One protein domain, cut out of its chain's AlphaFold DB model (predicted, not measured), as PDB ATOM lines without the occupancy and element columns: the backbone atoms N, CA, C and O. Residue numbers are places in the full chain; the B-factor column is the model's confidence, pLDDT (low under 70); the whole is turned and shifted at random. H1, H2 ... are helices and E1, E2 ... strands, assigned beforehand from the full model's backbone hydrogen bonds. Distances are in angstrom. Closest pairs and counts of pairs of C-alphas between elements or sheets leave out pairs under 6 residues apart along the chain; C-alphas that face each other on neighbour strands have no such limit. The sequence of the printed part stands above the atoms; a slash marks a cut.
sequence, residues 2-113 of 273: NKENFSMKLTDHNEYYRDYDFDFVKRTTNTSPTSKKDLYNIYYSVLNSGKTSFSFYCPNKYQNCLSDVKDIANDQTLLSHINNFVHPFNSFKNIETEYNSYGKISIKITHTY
ATOM      1  N   ASN A   2       5.374  -8.124   1.844       38.53
ATOM      2  CA  ASN A   2       4.070  -7.720   2.380       38.53
ATOM      3  C   ASN A   2       3.835  -8.377   3.746       38.53
ATOM      4  O   ASN A   2       3.648  -9.588   3.827       38.53
ATOM      5  N   LYS A   3       3.838  -7.569   4.813       48.94
ATOM      6  CA  LYS A   3       3.573  -8.012   6.193       48.94
ATOM      7  C   LYS A   3       2.121  -8.467   6.417       48.94
ATOM      8  O   LYS A   3       1.821  -9.024   7.463       48.94
ATOM      9  N   GLU A   4       1.233  -8.247   5.446       45.97
ATOM     10  CA  GLU A   4      -0.192  -8.600   5.538       45.97
ATOM     11  C   GLU A   4      -0.471 -10.111   5.439       45.97
ATOM     12  O   GLU A   4      -1.519 -10.554   5.894       45.97
ATOM     13  N   ASN A   5       0.469 -10.923   4.937       41.94
ATOM     14  CA  ASN A   5       0.225 -12.347   4.651       41.94
ATOM     15  C   ASN A   5       0.709 -13.337   5.731       41.94
ATOM     16  O   ASN A   5       0.650 -14.543   5.511       41.94
ATOM     17  N   PHE A   6       1.159 -12.868   6.901       48.88
ATOM     18  CA  PHE A   6       1.537 -13.728   8.035       48.88
ATOM     19  C   PHE A   6       0.697 -13.409   9.283       48.88
ATOM     20  O   PHE A   6       1.239 -13.121  10.349       48.88
ATOM     21  N   SER A   7      -0.637 -13.441   9.182       53.75
ATOM     22  CA  SER A   7      -1.475 -13.436  10.389       53.75
ATOM     23  C   SER A   7      -1.487 -14.843  10.997       53.75
ATOM     24  O   SER A   7      -2.165 -15.739  10.486       53.75
ATOM     25  N   MET A   8      -0.735 -15.065  12.075       67.94
ATOM     26  CA  MET A   8      -0.873 -16.290  12.867       67.94
ATOM     27  C   MET A   8      -2.230 -16.236  13.572       67.94
ATOM     28  O   MET A   8      -2.465 -15.328  14.365       67.94
ATOM     29  N   LYS A   9      -3.151 -17.154  13.266       79.38
ATOM     30  CA  LYS A   9      -4.443 -17.200  13.962       79.38
ATOM     31  C   LYS A   9      -4.251 -17.766  15.368       79.38
ATOM     32  O   LYS A   9      -3.515 -18.732  15.550       79.38
ATOM     33  N   LEU A  10      -4.934 -17.179  16.344       85.12
ATOM     34  CA  LEU A  10      -4.957 -17.672  17.719       85.12
ATOM     35  C   LEU A  10      -6.177 -18.584  17.910       85.12
ATOM     36  O   LEU A  10      -7.226 -18.123  18.344       85.12
ATOM     37  N   THR A  11      -6.071 -19.845  17.485       86.25
ATOM     38  CA  THR A  11      -7.194 -20.808  17.505       86.25
ATOM     39  C   THR A  11      -7.091 -21.850  18.606       86.25
ATOM     40  O   THR A  11      -8.114 -22.246  19.151       86.25
ATOM     41  N   ASP A  12      -5.879 -22.290  18.938       91.44
ATOM     42  CA  ASP A  12      -5.700 -23.412  19.860       91.44
ATOM     43  C   ASP A  12      -5.587 -22.902  21.297       91.44
ATOM     44  O   ASP A  12      -4.818 -21.970  21.559       91.44
ATOM     45  N   HIS A  13      -6.283 -23.553  22.224       96.62
ATOM     46  CA  HIS A  13      -6.300 -23.228  23.647       96.62
ATOM     47  C   HIS A  13      -6.327 -24.503  24.501       96.62
ATOM     48  O   HIS A  13      -6.639 -25.584  24.000       96.62
ATOM     49  N   ASN A  14      -5.987 -24.384  25.784       97.25
ATOM     50  CA  ASN A  14      -6.095 -25.487  26.738       97.25
ATOM     51  C   ASN A  14      -7.524 -25.640  27.302       97.25
ATOM     52  O   ASN A  14      -8.455 -24.948  26.886       97.25
ATOM     53  N   GLU A  15      -7.692 -26.572  28.242       97.00
ATOM     54  CA  GLU A  15      -8.971 -26.880  28.899       97.00
ATOM     55  C   GLU A  15      -9.460 -25.791  29.874       97.00
ATOM     56  O   GLU A  15     -10.646 -25.739  30.176       97.00
ATOM     57  N   TYR A  16      -8.580 -24.885  30.316       98.12
ATOM     58  CA  TYR A  16      -8.903 -23.785  31.241       98.12
ATOM     59  C   TYR A  16      -9.256 -22.476  30.522       98.12
ATOM     60  O   TYR A  16      -9.298 -21.404  31.129       98.12
ATOM     61  N   TYR A  17      -9.473 -22.546  29.211       98.06
ATOM     62  CA  TYR A  17      -9.885 -21.413  28.398       98.06
ATOM     63  C   TYR A  17     -11.280 -20.930  28.799       98.06
ATOM     64  O   TYR A  17     -12.246 -21.690  28.740       98.06
ATOM     65  N   ARG A  18     -11.417 -19.646  29.149       97.38
ATOM     66  CA  ARG A  18     -12.738 -19.048  29.373       97.38
ATOM     67  C   ARG A  18     -13.430 -18.807  28.038       97.38
ATOM     68  O   ARG A  18     -12.883 -18.139  27.158       97.38
ATOM     69  N   ASP A  19     -14.655 -19.301  27.903       95.81
ATOM     70  CA  ASP A  19     -15.462 -19.220  26.686       95.81
ATOM     71  C   ASP A  19     -16.470 -18.048  26.685       95.81
ATOM     72  O   ASP A  19     -17.413 -18.014  25.884       95.81
ATOM     73  N   TYR A  20     -16.202 -17.019  27.484       97.12
ATOM     74  CA  TYR A  20     -16.952 -15.767  27.538       97.12
ATOM     75  C   TYR A  20     -16.019 -14.551  27.544       97.12
ATOM     76  O   TYR A  20     -14.804 -14.667  27.712       97.12
ATOM     77  N   ASP A  21     -16.607 -13.384  27.293       97.75
ATOM     78  CA  ASP A  21     -15.910 -12.106  27.172       97.75
ATOM     79  C   ASP A  21     -16.245 -11.181  28.340       97.75
ATOM     80  O   ASP A  21     -17.287 -11.337  28.980       97.75
ATOM     81  N   PHE A  22     -15.372 -10.199  28.542       98.06
ATOM     82  CA  PHE A  22     -15.550  -9.093  29.469       98.06
ATOM     83  C   PHE A  22     -15.614  -7.776  28.684       98.06
ATOM     84  O   PHE A  22     -15.180  -7.677  27.528       98.06
ATOM     85  N   ASP A  23     -16.143  -6.726  29.289       97.25
ATOM     86  CA  ASP A  23     -16.240  -5.418  28.642       97.25
ATOM     87  C   ASP A  23     -14.845  -4.800  28.430       97.25
ATOM     88  O   ASP A  23     -14.554  -4.182  27.388       97.25
ATOM     89  N   PHE A  24     -13.931  -5.026  29.378       98.06
ATOM     90  CA  PHE A  24     -12.554  -4.543  29.298       98.06
ATOM     91  C   PHE A  24     -11.655  -5.361  28.363       98.06
ATOM     92  O   PHE A  24     -10.797  -4.778  27.697       98.06
ATOM     93  N   VAL A  25     -11.883  -6.663  28.201       98.25
ATOM     94  CA  VAL A  25     -11.111  -7.515  27.280       98.25
ATOM     95  C   VAL A  25     -11.983  -8.591  26.644       98.25
ATOM     96  O   VAL A  25     -12.791  -9.239  27.302       98.25
ATOM     97  N   LYS A  26     -11.798  -8.802  25.338       98.25
ATOM     98  CA  LYS A  26     -12.554  -9.778  24.545       98.25
ATOM     99  C   LYS A  26     -11.622 -10.761  23.860       98.25
ATOM    100  O   LYS A  26     -10.513 -10.406  23.459       98.25
ATOM    101  N   ARG A  27     -12.094 -11.992  23.688       97.44
ATOM    102  CA  ARG A  27     -11.396 -13.033  22.934       97.44
ATOM    103  C   ARG A  27     -11.313 -12.628  21.465       97.44
ATOM    104  O   ARG A  27     -12.265 -12.098  20.893       97.44
ATOM    105  N   THR A  28     -10.180 -12.901  20.831       96.56
ATOM    106  CA  THR A  28      -9.963 -12.662  19.403       96.56
ATOM    107  C   THR A  28      -9.074 -13.738  18.798       96.56
ATOM    108  O   THR A  28      -8.065 -14.140  19.369       96.56
ATOM    109  N   THR A  29      -9.428 -14.168  17.588       95.06
ATOM    110  CA  THR A  29      -8.559 -14.988  16.733       95.06
ATOM    111  C   THR A  29      -7.802 -14.137  15.707       95.06
ATOM    112  O   THR A  29      -6.863 -14.623  15.071       95.06
ATOM    113  N   ASN A  30      -8.201 -12.865  15.547       92.75
ATOM    114  CA  ASN A  30      -7.554 -11.891  14.679       92.75
ATOM    115  C   ASN A  30      -6.377 -11.237  15.409       92.75
ATOM    116  O   ASN A  30      -6.555 -10.545  16.411       92.75
ATOM    117  N   THR A  31      -5.186 -11.428  14.854       93.31
ATOM    118  CA  THR A  31      -3.908 -10.961  15.404       93.31
ATOM    119  C   THR A  31      -3.288  -9.839  14.568       93.31
ATOM    120  O   THR A  31      -2.094  -9.559  14.674       93.31
ATOM    121  N   SER A  32      -4.101  -9.183  13.731       94.62
ATOM    122  CA  SER A  32      -3.755  -7.966  12.993       94.62
ATOM    123  C   SER A  32      -4.445  -6.754  13.645       94.62
ATOM    124  O   SER A  32      -5.538  -6.371  13.214       94.62
ATOM    125  N   PRO A  33      -3.860  -6.173  14.712       95.75
ATOM    126  CA  PRO A  33      -4.492  -5.105  15.485       95.75
ATOM    127  C   PRO A  33      -4.630  -3.814  14.676       95.75
ATOM    128  O   PRO A  33      -3.748  -3.445  13.904       95.75
ATOM    129  N   THR A  34      -5.721  -3.088  14.890       96.38
ATOM    130  CA  THR A  34      -5.964  -1.756  14.310       96.38
ATOM    131  C   THR A  34      -6.084  -0.653  15.355       96.38
ATOM    132  O   THR A  34      -6.135   0.522  15.002       96.38
ATOM    133  N   SER A  35      -6.113  -1.024  16.633       97.25
ATOM    134  CA  SER A  35      -6.250  -0.122  17.770       97.25
ATOM    135  C   SER A  35      -5.555  -0.688  19.011       97.25
ATOM    136  O   SER A  35      -5.253  -1.882  19.081       97.25
ATOM    137  N   LYS A  36      -5.376   0.152  20.038       97.31
ATOM    138  CA  LYS A  36      -4.842  -0.274  21.340       97.31
ATOM    139  C   LYS A  36      -5.760  -1.288  22.032       97.31
ATOM    140  O   LYS A  36      -5.284  -2.227  22.659       97.31
ATOM    141  N   LYS A  37      -7.078  -1.171  21.829       97.81
ATOM    142  CA  LYS A  37      -8.060  -2.150  22.319       97.81
ATOM    143  C   LYS A  37      -7.882  -3.524  21.667       97.81
ATOM    144  O   LYS A  37      -7.999  -4.532  22.358       97.81
ATOM    145  N   ASP A  38      -7.554  -3.583  20.374       97.88
ATOM    146  CA  ASP A  38      -7.239  -4.860  19.718       97.88
ATOM    147  C   ASP A  38      -5.990  -5.499  20.331       97.88
ATOM    148  O   ASP A  38      -5.954  -6.715  20.501       97.88
ATOM    149  N   LEU A  39      -4.989  -4.696  20.709       98.25
ATOM    150  CA  LEU A  39      -3.821  -5.195  21.435       98.25
ATOM    151  C   LEU A  39      -4.219  -5.769  22.799       98.25
ATOM    152  O   LEU A  39      -3.816  -6.888  23.098       98.25
ATOM    153  N   TYR A  40      -5.060  -5.086  23.587       98.56
ATOM    154  CA  TYR A  40      -5.563  -5.634  24.860       98.56
ATOM    155  C   TYR A  40      -6.260  -6.984  24.656       98.56
ATOM    156  O   TYR A  40      -5.970  -7.948  25.362       98.56
ATOM    157  N   ASN A  41      -7.119  -7.076  23.638       98.62
ATOM    158  CA  ASN A  41      -7.809  -8.314  23.280       98.62
ATOM    159  C   ASN A  41      -6.826  -9.422  22.865       98.62
ATOM    160  O   ASN A  41      -7.023 -10.575  23.243       98.62
ATOM    161  N   ILE A  42      -5.757  -9.102  22.126       98.31
ATOM    162  CA  ILE A  42      -4.709 -10.070  21.759       98.31
ATOM    163  C   ILE A  42      -3.964 -10.560  23.006       98.31
ATOM    164  O   ILE A  42      -3.859 -11.769  23.188       98.31
ATOM    165  N   TYR A  43      -3.490  -9.662  23.880       98.44
ATOM    166  CA  TYR A  43      -2.798 -10.038  25.123       98.44
ATOM    167  C   TYR A  43      -3.678 -10.928  26.004       98.44
ATOM    168  O   TYR A  43      -3.253 -12.015  26.400       98.44
ATOM    169  N   TYR A  44      -4.925 -10.511  26.233       98.75
ATOM    170  CA  TYR A  44      -5.909 -11.307  26.961       98.75
ATOM    171  C   TYR A  44      -6.129 -12.674  26.315       98.75
ATOM    172  O   TYR A  44      -6.096 -13.682  27.006       98.75
ATOM    173  N   SER A  45      -6.311 -12.739  24.995       98.56
ATOM    174  CA  SER A  45      -6.578 -14.009  24.313       98.56
ATOM    175  C   SER A  45      -5.383 -14.958  24.380       98.56
ATOM    176  O   SER A  45      -5.574 -16.162  24.539       98.56
ATOM    177  N   VAL A  46      -4.153 -14.440  24.276       98.31
ATOM    178  CA  VAL A  46      -2.933 -15.249  24.419       98.31
ATOM    179  C   VAL A  46      -2.862 -15.834  25.830       98.31
ATOM    180  O   VAL A  46      -2.694 -17.046  25.963       98.31
ATOM    181  N   LEU A  47      -3.074 -15.015  26.863       98.44
ATOM    182  CA  LEU A  47      -3.113 -15.474  28.253       98.44
ATOM    183  C   LEU A  47      -4.246 -16.480  28.488       98.44
ATOM    184  O   LEU A  47      -3.996 -17.594  28.938       98.44
ATOM    185  N   ASN A  48      -5.476 -16.140  28.098       98.56
ATOM    186  CA  ASN A  48      -6.654 -16.989  28.261       98.56
ATOM    187  C   ASN A  48      -6.503 -18.335  27.538       98.56
ATOM    188  O   ASN A  48      -7.042 -19.328  28.006       98.56
ATOM    189  N   SER A  49      -5.745 -18.399  26.434       98.19
ATOM    190  CA  SER A  49      -5.454 -19.652  25.718       98.19
ATOM    191  C   SER A  49      -4.531 -20.620  26.466       98.19
ATOM    192  O   SER A  49      -4.436 -21.783  26.070       98.19
ATOM    193  N   GLY A  50      -3.843 -20.162  27.520       97.88
ATOM    194  CA  GLY A  50      -2.871 -20.959  28.272       97.88
ATOM    195  C   GLY A  50      -1.578 -21.245  27.502       97.88
ATOM    196  O   GLY A  50      -0.910 -22.250  27.743       97.88
ATOM    197  N   LYS A  51      -1.240 -20.405  26.513       97.06
ATOM    198  CA  LYS A  51       0.010 -20.523  25.755       97.06
ATOM    199  C   LYS A  51       1.175 -19.928  26.536       97.06
ATOM    200  O   LYS A  51       1.089 -18.821  27.047       97.06
ATOM    201  N   THR A  52       2.324 -20.595  26.467       97.50
ATOM    202  CA  THR A  52       3.594 -20.086  27.016       97.50
ATOM    203  C   THR A  52       4.309 -19.118  26.075       97.50
ATOM    204  O   THR A  52       5.206 -18.388  26.489       97.50
ATOM    205  N   SER A  53       3.945 -19.096  24.790       97.06
ATOM    206  CA  SER A  53       4.433 -18.090  23.850       97.06
ATOM    207  C   SER A  53       3.490 -17.890  22.671       97.06
ATOM    208  O   SER A  53       2.762 -18.799  22.263       97.06
ATOM    209  N   PHE A  54       3.519 -16.689  22.103       97.25
ATOM    210  CA  PHE A  54       2.795 -16.360  20.884       97.25
ATOM    211  C   PHE A  54       3.505 -15.246  20.114       97.25
ATOM    212  O   PHE A  54       4.190 -14.411  20.700       97.25
ATOM    213  N   SER A  55       3.351 -15.208  18.791       96.50
ATOM    214  CA  SER A  55       3.880 -14.117  17.973       96.50
ATOM    215  C   SER A  55       2.831 -13.577  17.015       96.50
ATOM    216  O   SER A  55       2.073 -14.334  16.416       96.50
ATOM    217  N   PHE A  56       2.841 -12.264  16.820       95.94
ATOM    218  CA  PHE A  56       2.031 -11.576  15.819       95.94
ATOM    219  C   PHE A  56       2.811 -10.402  15.221       95.94
ATOM    220  O   PHE A  56       3.958 -10.152  15.590       95.94
ATOM    221  N   TYR A  57       2.217  -9.699  14.258       95.19
ATOM    222  CA  TYR A  57       2.860  -8.575  13.582       95.19
ATOM    223  C   TYR A  57       2.018  -7.314  13.700       95.19
ATOM    224  O   TYR A  57       0.807  -7.340  13.484       95.19
ATOM    225  N   CYS A  58       2.685  -6.193  13.955       94.88
ATOM    226  CA  CYS A  58       2.083  -4.879  13.798       94.88
ATOM    227  C   CYS A  58       1.814  -4.601  12.311       94.88
ATOM    228  O   CYS A  58       2.759  -4.601  11.509       94.88
ATOM    229  N   PRO A  59       0.555  -4.360  11.906       92.81
ATOM    230  CA  PRO A  59       0.245  -4.089  10.514       92.81
ATOM    231  C   PRO A  59       0.642  -2.659  10.143       92.81
ATOM    232  O   PRO A  59       0.510  -1.735  10.941       92.81
ATOM    233  N   ASN A  60       1.061  -2.452   8.891       89.44
ATOM    234  CA  ASN A  60       1.532  -1.144   8.411       89.44
ATOM    235  C   ASN A  60       0.473  -0.029   8.540       89.44
ATOM    236  O   ASN A  60       0.825   1.134   8.706       89.44
ATOM    237  N   LYS A  61      -0.820  -0.383   8.476       92.69
ATOM    238  CA  LYS A  61      -1.949   0.548   8.646       92.69
ATOM    239  C   LYS A  61      -2.078   1.112  10.065       92.69
ATOM    240  O   LYS A  61      -2.668   2.172  10.235       92.69
ATOM    241  N   TYR A  62      -1.533   0.429  11.070       95.12
ATOM    242  CA  TYR A  62      -1.553   0.883  12.455       95.12
ATOM    243  C   TYR A  62      -0.177   1.447  12.825       95.12
ATOM    244  O   TYR A  62       0.666   0.766  13.404       95.12
ATOM    245  N   GLN A  63       0.048   2.712  12.463       93.38
ATOM    246  CA  GLN A  63       1.353   3.379  12.575       93.38
ATOM    247  C   GLN A  63       1.919   3.379  14.006       93.38
ATOM    248  O   GLN A  63       3.117   3.182  14.188       93.38
ATOM    249  N   ASN A  64       1.054   3.519  15.016       95.69
ATOM    250  CA  ASN A  64       1.453   3.573  16.426       95.69
ATOM    251  C   ASN A  64       1.556   2.196  17.098       95.69
ATOM    252  O   ASN A  64       1.900   2.131  18.273       95.69
ATOM    253  N   CYS A  65       1.320   1.093  16.376       96.69
ATOM    254  CA  CYS A  65       1.235  -0.246  16.966       96.69
ATOM    255  C   CYS A  65       2.449  -0.614  17.835       96.69
ATOM    256  O   CYS A  65       2.277  -1.096  18.946       96.69
ATOM    257  N   LEU A  66       3.677  -0.354  17.367       95.62
ATOM    258  CA  LEU A  66       4.882  -0.656  18.153       95.62
ATOM    259  C   LEU A  66       5.000   0.208  19.414       95.62
ATOM    260  O   LEU A  66       5.480  -0.281  20.432       95.62
ATOM    261  N   SER A  67       4.564   1.470  19.351       96.25
ATOM    262  CA  SER A  67       4.535   2.351  20.523       96.25
ATOM    263  C   SER A  67       3.512   1.852  21.538       96.25
ATOM    264  O   SER A  67       3.848   1.689  22.701       96.25
ATOM    265  N   ASP A  68       2.301   1.518  21.091       97.81
ATOM    266  CA  ASP A  68       1.248   1.015  21.973       97.81
ATOM    267  C   ASP A  68       1.607  -0.346  22.591       97.81
ATOM    268  O   ASP A  68       1.344  -0.569  23.769       97.81
ATOM    269  N   VAL A  69       2.260  -1.240  21.836       97.81
ATOM    270  CA  VAL A  69       2.813  -2.495  22.380       97.81
ATOM    271  C   VAL A  69       3.875  -2.209  23.438       97.81
ATOM    272  O   VAL A  69       3.887  -2.866  24.475       97.81
ATOM    273  N   LYS A  70       4.760  -1.233  23.202       96.62
ATOM    274  CA  LYS A  70       5.776  -0.839  24.180       96.62
ATOM    275  C   LYS A  70       5.136  -0.285  25.453       96.62
ATOM    276  O   LYS A  70       5.589  -0.643  26.536       96.62
ATOM    277  N   ASP A  71       4.103   0.543  25.339       97.81
ATOM    278  CA  ASP A  71       3.383   1.071  26.500       97.81
ATOM    279  C   ASP A  71       2.762  -0.071  27.311       97.81
ATOM    280  O   ASP A  71       2.973  -0.146  28.514       97.81
ATOM    281  N   ILE A  72       2.081  -1.012  26.645       98.25
ATOM    282  CA  ILE A  72       1.474  -2.187  27.292       98.25
ATOM    283  C   ILE A  72       2.529  -3.052  27.981       98.25
ATOM    284  O   ILE A  72       2.358  -3.436  29.131       98.25
ATOM    285  N   ALA A  73       3.631  -3.355  27.292       97.19
ATOM    286  CA  ALA A  73       4.688  -4.217  27.814       97.19
ATOM    287  C   ALA A  73       5.377  -3.650  29.067       97.19
ATOM    288  O   ALA A  73       5.931  -4.416  29.852       97.19
ATOM    289  N   ASN A  74       5.362  -2.325  29.245       97.31
ATOM    290  CA  ASN A  74       5.949  -1.653  30.405       97.31
ATOM    291  C   ASN A  74       4.917  -1.315  31.497       97.31
ATOM    292  O   ASN A  74       5.309  -0.853  32.567       97.31
ATOM    293  N   ASP A  75       3.627  -1.558  31.259       98.00
ATOM    294  CA  ASP A  75       2.545  -1.279  32.201       98.00
ATOM    295  C   ASP A  75       2.169  -2.546  32.984       98.00
ATOM    296  O   ASP A  75       1.295  -3.328  32.600       98.00
ATOM    297  N   GLN A  76       2.874  -2.766  34.096       96.50
ATOM    298  CA  GLN A  76       2.654  -3.934  34.955       96.50
ATOM    299  C   GLN A  76       1.263  -3.933  35.598       96.50
ATOM    300  O   GLN A  76       0.677  -5.000  35.779       96.50
ATOM    301  N   THR A  77       0.713  -2.755  35.898       97.00
ATOM    302  CA  THR A  77      -0.628  -2.616  36.472       97.00
ATOM    303  C   THR A  77      -1.682  -3.071  35.468       97.00
ATOM    304  O   THR A  77      -2.494  -3.941  35.780       97.00
ATOM    305  N   LEU A  78      -1.621  -2.581  34.226       98.19
ATOM    306  CA  LEU A  78      -2.504  -3.027  33.147       98.19
ATOM    307  C   LEU A  78      -2.390  -4.534  32.897       98.19
ATOM    308  O   LEU A  78      -3.407  -5.215  32.776       98.19
ATOM    309  N   LEU A  79      -1.168  -5.064  32.802       98.44
ATOM    310  CA  LEU A  79      -0.953  -6.492  32.560       98.44
ATOM    311  C   LEU A  79      -1.499  -7.348  33.709       98.44
ATOM    312  O   LEU A  79      -2.121  -8.376  33.444       98.44
ATOM    313  N   SER A  80      -1.338  -6.905  34.959       98.00
ATOM    314  CA  SER A  80      -1.937  -7.546  36.136       98.00
ATOM    315  C   SER A  80      -3.469  -7.542  36.066       98.00
ATOM    316  O   SER A  80      -4.104  -8.582  36.237       98.00
ATOM    317  N   HIS A  81      -4.084  -6.417  35.689       98.38
ATOM    318  CA  HIS A  81      -5.531  -6.361  35.480       98.38
ATOM    319  C   HIS A  81      -6.002  -7.288  34.354       98.38
ATOM    320  O   HIS A  81      -7.004  -7.977  34.521       98.38
ATOM    321  N   ILE A  82      -5.279  -7.381  33.231       98.69
ATOM    322  CA  ILE A  82      -5.591  -8.357  32.170       98.69
ATOM    323  C   ILE A  82      -5.482  -9.797  32.707       98.69
ATOM    324  O   ILE A  82      -6.327 -10.635  32.387       98.69
ATOM    325  N   ASN A  83      -4.479 -10.082  33.545       98.50
ATOM    326  CA  ASN A  83      -4.293 -11.381  34.199       98.50
ATOM    327  C   ASN A  83      -5.502 -11.775  35.059       98.50
ATOM    328  O   ASN A  83      -5.883 -12.939  35.104       98.50
ATOM    329  N   ASN A  84      -6.141 -10.807  35.714       98.62
ATOM    330  CA  ASN A  84      -7.272 -11.048  36.608       98.62
ATOM    331  C   ASN A  84      -8.531 -11.589  35.903       98.62
ATOM    332  O   ASN A  84      -9.394 -12.181  36.554       98.62
ATOM    333  N   PHE A  85      -8.615 -11.459  34.575       98.75
ATOM    334  CA  PHE A  85      -9.722 -11.986  33.775       98.75
ATOM    335  C   PHE A  85      -9.542 -13.447  33.339       98.75
ATOM    336  O   PHE A  85     -10.505 -14.063  32.886       98.75
ATOM    337  N   VAL A  86      -8.353 -14.046  33.456       98.69
ATOM    338  CA  VAL A  86      -8.124 -15.430  32.994       98.69
ATOM    339  C   VAL A  86      -8.401 -16.456  34.099       98.69
ATOM    340  O   VAL A  86      -8.656 -16.119  35.257       98.69
ATOM    341  N   HIS A  87      -8.452 -17.738  33.744       98.81
ATOM    342  CA  HIS A  87      -8.507 -18.814  34.736       98.81
ATOM    343  C   HIS A  87      -7.223 -18.806  35.593       98.81
ATOM    344  O   HIS A  87      -6.157 -18.606  35.014       98.81
ATOM    345  N   PRO A  88      -7.252 -19.073  36.918       98.69
ATOM    346  CA  PRO A  88      -6.040 -19.088  37.751       98.69
ATOM    347  C   PRO A  88      -4.875 -19.898  37.161       98.69
ATOM    348  O   PRO A  88      -3.751 -19.412  37.101       98.69
ATOM    349  N   PHE A  89      -5.144 -21.079  36.598       98.81
ATOM    350  CA  PHE A  89      -4.123 -21.897  35.921       98.81
ATOM    351  C   PHE A  89      -3.550 -21.311  34.622       98.81
ATOM    352  O   PHE A  89      -2.452 -21.692  34.228       98.81
ATOM    353  N   ASN A  90      -4.247 -20.371  33.983       98.69
ATOM    354  CA  ASN A  90      -3.745 -19.633  32.823       98.69
ATOM    355  C   ASN A  90      -3.082 -18.307  33.217       98.69
ATOM    356  O   ASN A  90      -2.511 -17.632  32.357       98.69
ATOM    357  N   SER A  91      -3.117 -17.937  34.502       98.25
ATOM    358  CA  SER A  91      -2.484 -16.711  34.979       98.25
ATOM    359  C   SER A  91      -0.968 -16.760  34.802       98.25
ATOM    360  O   SER A  91      -0.341 -17.828  34.822       98.25
ATOM    361  N   PHE A  92      -0.366 -15.593  34.599       98.38
ATOM    362  CA  PHE A  92       1.081 -15.460  34.515       98.38
ATOM    363  C   PHE A  92       1.687 -15.050  35.857       98.38
ATOM    364  O   PHE A  92       1.127 -14.229  36.582       98.38
ATOM    365  N   LYS A  93       2.883 -15.580  36.118       97.88
ATOM    366  CA  LYS A  93       3.846 -15.059  37.092       97.88
ATOM    367  C   LYS A  93       4.752 -14.005  36.460       97.88
ATOM    368  O   LYS A  93       5.116 -13.034  37.107       97.88
ATOM    369  N   ASN A  94       5.135 -14.216  35.200       98.00
ATOM    370  CA  ASN A  94       5.914 -13.263  34.413       98.00
ATOM    371  C   ASN A  94       5.433 -13.266  32.958       98.00
ATOM    372  O   ASN A  94       5.159 -14.333  32.400       98.00
ATOM    373  N   ILE A  95       5.372 -12.086  32.345       98.19
ATOM    374  CA  ILE A  95       5.062 -11.904  30.928       98.19
ATOM    375  C   ILE A  95       6.096 -10.970  30.303       98.19
ATOM    376  O   ILE A  95       6.328  -9.857  30.763       98.19
ATOM    377  N   GLU A  96       6.713 -11.427  29.222       98.00
ATOM    378  CA  GLU A  96       7.732 -10.687  28.488       98.00
ATOM    379  C   GLU A  96       7.243 -10.424  27.071       98.00
ATOM    380  O   GLU A  96       6.730 -11.317  26.395       98.00
ATOM    381  N   THR A  97       7.419  -9.189  26.607       98.00
ATOM    382  CA  THR A  97       7.135  -8.813  25.222       98.00
ATOM    383  C   THR A  97       8.417  -8.359  24.545       98.00
ATOM    384  O   THR A  97       9.004  -7.344  24.909       98.00
ATOM    385  N   GLU A  98       8.814  -9.083  23.507       96.12
ATOM    386  CA  GLU A  98       9.920  -8.721  22.627       96.12
ATOM    387  C   GLU A  98       9.380  -8.215  21.291       96.12
ATOM    388  O   GLU A  98       8.385  -8.717  20.767       96.12
ATOM    389  N   TYR A  99      10.071  -7.252  20.690       92.88
ATOM    390  CA  TYR A  99       9.733  -6.752  19.363       92.88
ATOM    391  C   TYR A  99      10.985  -6.450  18.546       92.88
ATOM    392  O   TYR A  99      12.045  -6.142  19.090       92.88
ATOM    393  N   ASN A 100      10.877  -6.550  17.220       89.19
ATOM    394  CA  ASN A 100      11.999  -6.308  16.312       89.19
ATOM    395  C   ASN A 100      11.711  -5.210  15.276       89.19
ATOM    396  O   ASN A 100      10.579  -4.758  15.107       89.19
ATOM    397  N   SER A 101      12.749  -4.817  14.530       83.88
ATOM    398  CA  SER A 101      12.676  -3.787  13.482       83.88
ATOM    399  C   SER A 101      11.709  -4.123  12.338       83.88
ATOM    400  O   SER A 101      11.253  -3.230  11.622       83.88
ATOM    401  N   TYR A 102      11.337  -5.394  12.176       84.88
ATOM    402  CA  TYR A 102      10.354  -5.838  11.188       84.88
ATOM    403  C   TYR A 102       8.909  -5.741  11.698       84.88
ATOM    404  O   TYR A 102       7.979  -5.994  10.930       84.88
ATOM    405  N   GLY A 103       8.686  -5.314  12.944       88.69
ATOM    406  CA  GLY A 103       7.361  -5.194  13.552       88.69
ATOM    407  C   GLY A 103       6.781  -6.523  14.038       88.69
ATOM    408  O   GLY A 103       5.575  -6.598  14.265       88.69
ATOM    409  N   LYS A 104       7.612  -7.570  14.163       94.81
ATOM    410  CA  LYS A 104       7.219  -8.816  14.832       94.81
ATOM    411  C   LYS A 104       7.184  -8.566  16.334       94.81
ATOM    412  O   LYS A 104       8.167  -8.060  16.868       94.81
ATOM    413  N   ILE A 105       6.099  -8.976  16.975       97.31
ATOM    414  CA  ILE A 105       5.915  -9.003  18.423       97.31
ATOM    415  C   ILE A 105       5.946 -10.462  18.875       97.31
ATOM    416  O   ILE A 105       5.299 -11.309  18.255       97.31
ATOM    417  N   SER A 106       6.684 -10.759  19.939       97.25
ATOM    418  CA  SER A 106       6.735 -12.073  20.581       97.25
ATOM    419  C   SER A 106       6.391 -11.916  22.057       97.25
ATOM    420  O   SER A 106       7.099 -11.224  22.778       97.25
ATOM    421  N   ILE A 107       5.320 -12.567  22.494       98.12
ATOM    422  CA  ILE A 107       4.919 -12.658  23.898       98.12
ATOM    423  C   ILE A 107       5.443 -13.991  24.440       98.12
ATOM    424  O   ILE A 107       5.236 -15.029  23.806       98.12
ATOM    425  N   LYS A 108       6.105 -13.967  25.597       98.50
ATOM    426  CA  LYS A 108       6.521 -15.147  26.367       98.50
ATOM    427  C   LYS A 108       5.894 -15.074  27.752       98.50
ATOM    428  O   LYS A 108       5.891 -14.014  28.369       98.50
ATOM    429  N   ILE A 109       5.358 -16.188  28.227       98.62
ATOM    430  CA  ILE A 109       4.605 -16.274  29.476       98.62
ATOM    431  C   ILE A 109       5.193 -17.390  30.328       98.62
ATOM    432  O   ILE A 109       5.313 -18.536  29.891       98.62
ATOM    433  N   THR A 110       5.530 -17.044  31.567       98.62
ATOM    434  CA  THR A 110       5.764 -18.008  32.642       98.62
ATOM    435  C   THR A 110       4.509 -18.054  33.495       98.62
ATOM    436  O   THR A 110       4.169 -17.056  34.132       98.62
ATOM    437  N   HIS A 111       3.810 -19.188  33.500       98.56
ATOM    438  CA  HIS A 111       2.585 -19.347  34.278       98.56
ATOM    439  C   HIS A 111       2.859 -19.448  35.780       98.56
ATOM    440  O   HIS A 111       3.913 -19.923  36.205       98.56
ATOM    441  N   THR A 112       1.886 -19.001  36.574       98.38
ATOM    442  CA  THR A 112       1.898 -19.116  38.041       98.38
ATOM    443  C   THR A 112       1.913 -20.573  38.490       98.38
ATOM    444  O   THR A 112       2.587 -20.919  39.460       98.38
ATOM    445  N   TYR A 113       1.209 -21.430  37.749       98.56
ATOM    446  CA  TYR A 113       1.069 -22.850  38.037       98.56
ATOM    447  C   TYR A 113       1.747 -23.689  36.957       98.56
ATOM    448  O   TYR A 113       1.491 -23.519  35.766       98.56
TER     449      TYR A 113
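This is residues 2 to 113 of the 273 residues of the protein "Transglutaminase domain-containing protein" of human gut metagenome (UniProt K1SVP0). A wall of three strands, E1, E3 and E2, has three helices over one face and its other face bare, which makes two layers, helices on one face of a sheet. H1 is the helix nearest the middle of the domain, H2 and H3 meet at a corner, and the long stretch of residues 2 to 35 runs past the E1 edge of the sheet and folds back over H1 on the side away from the sheet. The printed part has 112 residues, with the order H1 E1 H2 H3 E2 E3 along the chain; the sheet E1 - E3 - E2 is antiparallel. The class is mixed, helices and strands, with 52 residues, under half, in named elements. The whole is compact, with a radius of gyration of the C-alphas of 13.0 A and spans of 37 by 26 by 25 A.

Start at Asn 2 and pass residues 2 to 35, which hold no named element, to reach H1, residues 36 to 48. Next comes the edge strand E1, residues 53 to 57, antiparallel to the inner strand E3, residues 104 to 111, at 160 degrees; look at N 54 and O 107, 2.9 A apart and within hydrogen-bond range. H1 is on this sheet at a height of 10.0 A over it, over E3 and slantwise to it at 36 degrees on the local plane; its closest C-alphas to E1 are those of Val 46 and Phe 54, 6.8 A apart. H2, residues 65 to 74, only just touches H1, with 3 pairs of C-alphas within 8 A, made by residues 36 to 39 of H1 alone; the closest are Lys 36 and Asp 68, 6.3 A. H3, residues 76 to 83, touches H1 at a steep tilt of 57 degrees, with the C-alphas of Tyr 44 and Ile 82 closest at 6.0 A. H2 and H3 only just touch, with 3 pairs of C-alphas within 8 A, and only at the corner by their link; their closest C-alphas, those of Ile 72 and Leu 78, are 7.1 A apart, and they stand about perpendicular at 85 degrees. The edge strand E2, residues 92 to 99, forms a hairpin with E3, where N 96 and O 108 are within hydrogen-bond range at 2.8 A. H2 is on the sheet on the same face as H1, over E3 and E2, and its closest C-alphas to E2 are those of Ala 73 and Thr 97, 5.8 A apart. E1, H2 H3 and E2 form a split strand-helix-strand unit, two strands running the same way with E3 between them, and its crossover is right-handed. In H1, H2 and H3 every O i to N i+4 pair is within hydrogen-bond range.

Find C-alpha 36 at (-4.842, -0.274, 21.340); from there H1 runs 18.2 A to C-alpha 48. E1 spans 14.1 A, H2 14.3 A and H3 10.2 A, from first to last C-alpha. E2 runs 19.5 A from C-alpha 92 at (1.081, -15.460, 34.515), and E3 runs 22.6 A to C-alpha 111 at (2.585, -19.347, 34.278).

The two C-alphas farthest apart are those of Asn 2 and Tyr 113, 38.9 A. The printed part has no cut, and no link between named elements is long. The mean pLDDT of the printed part is 93.4; residues 2 to 8 are under 70.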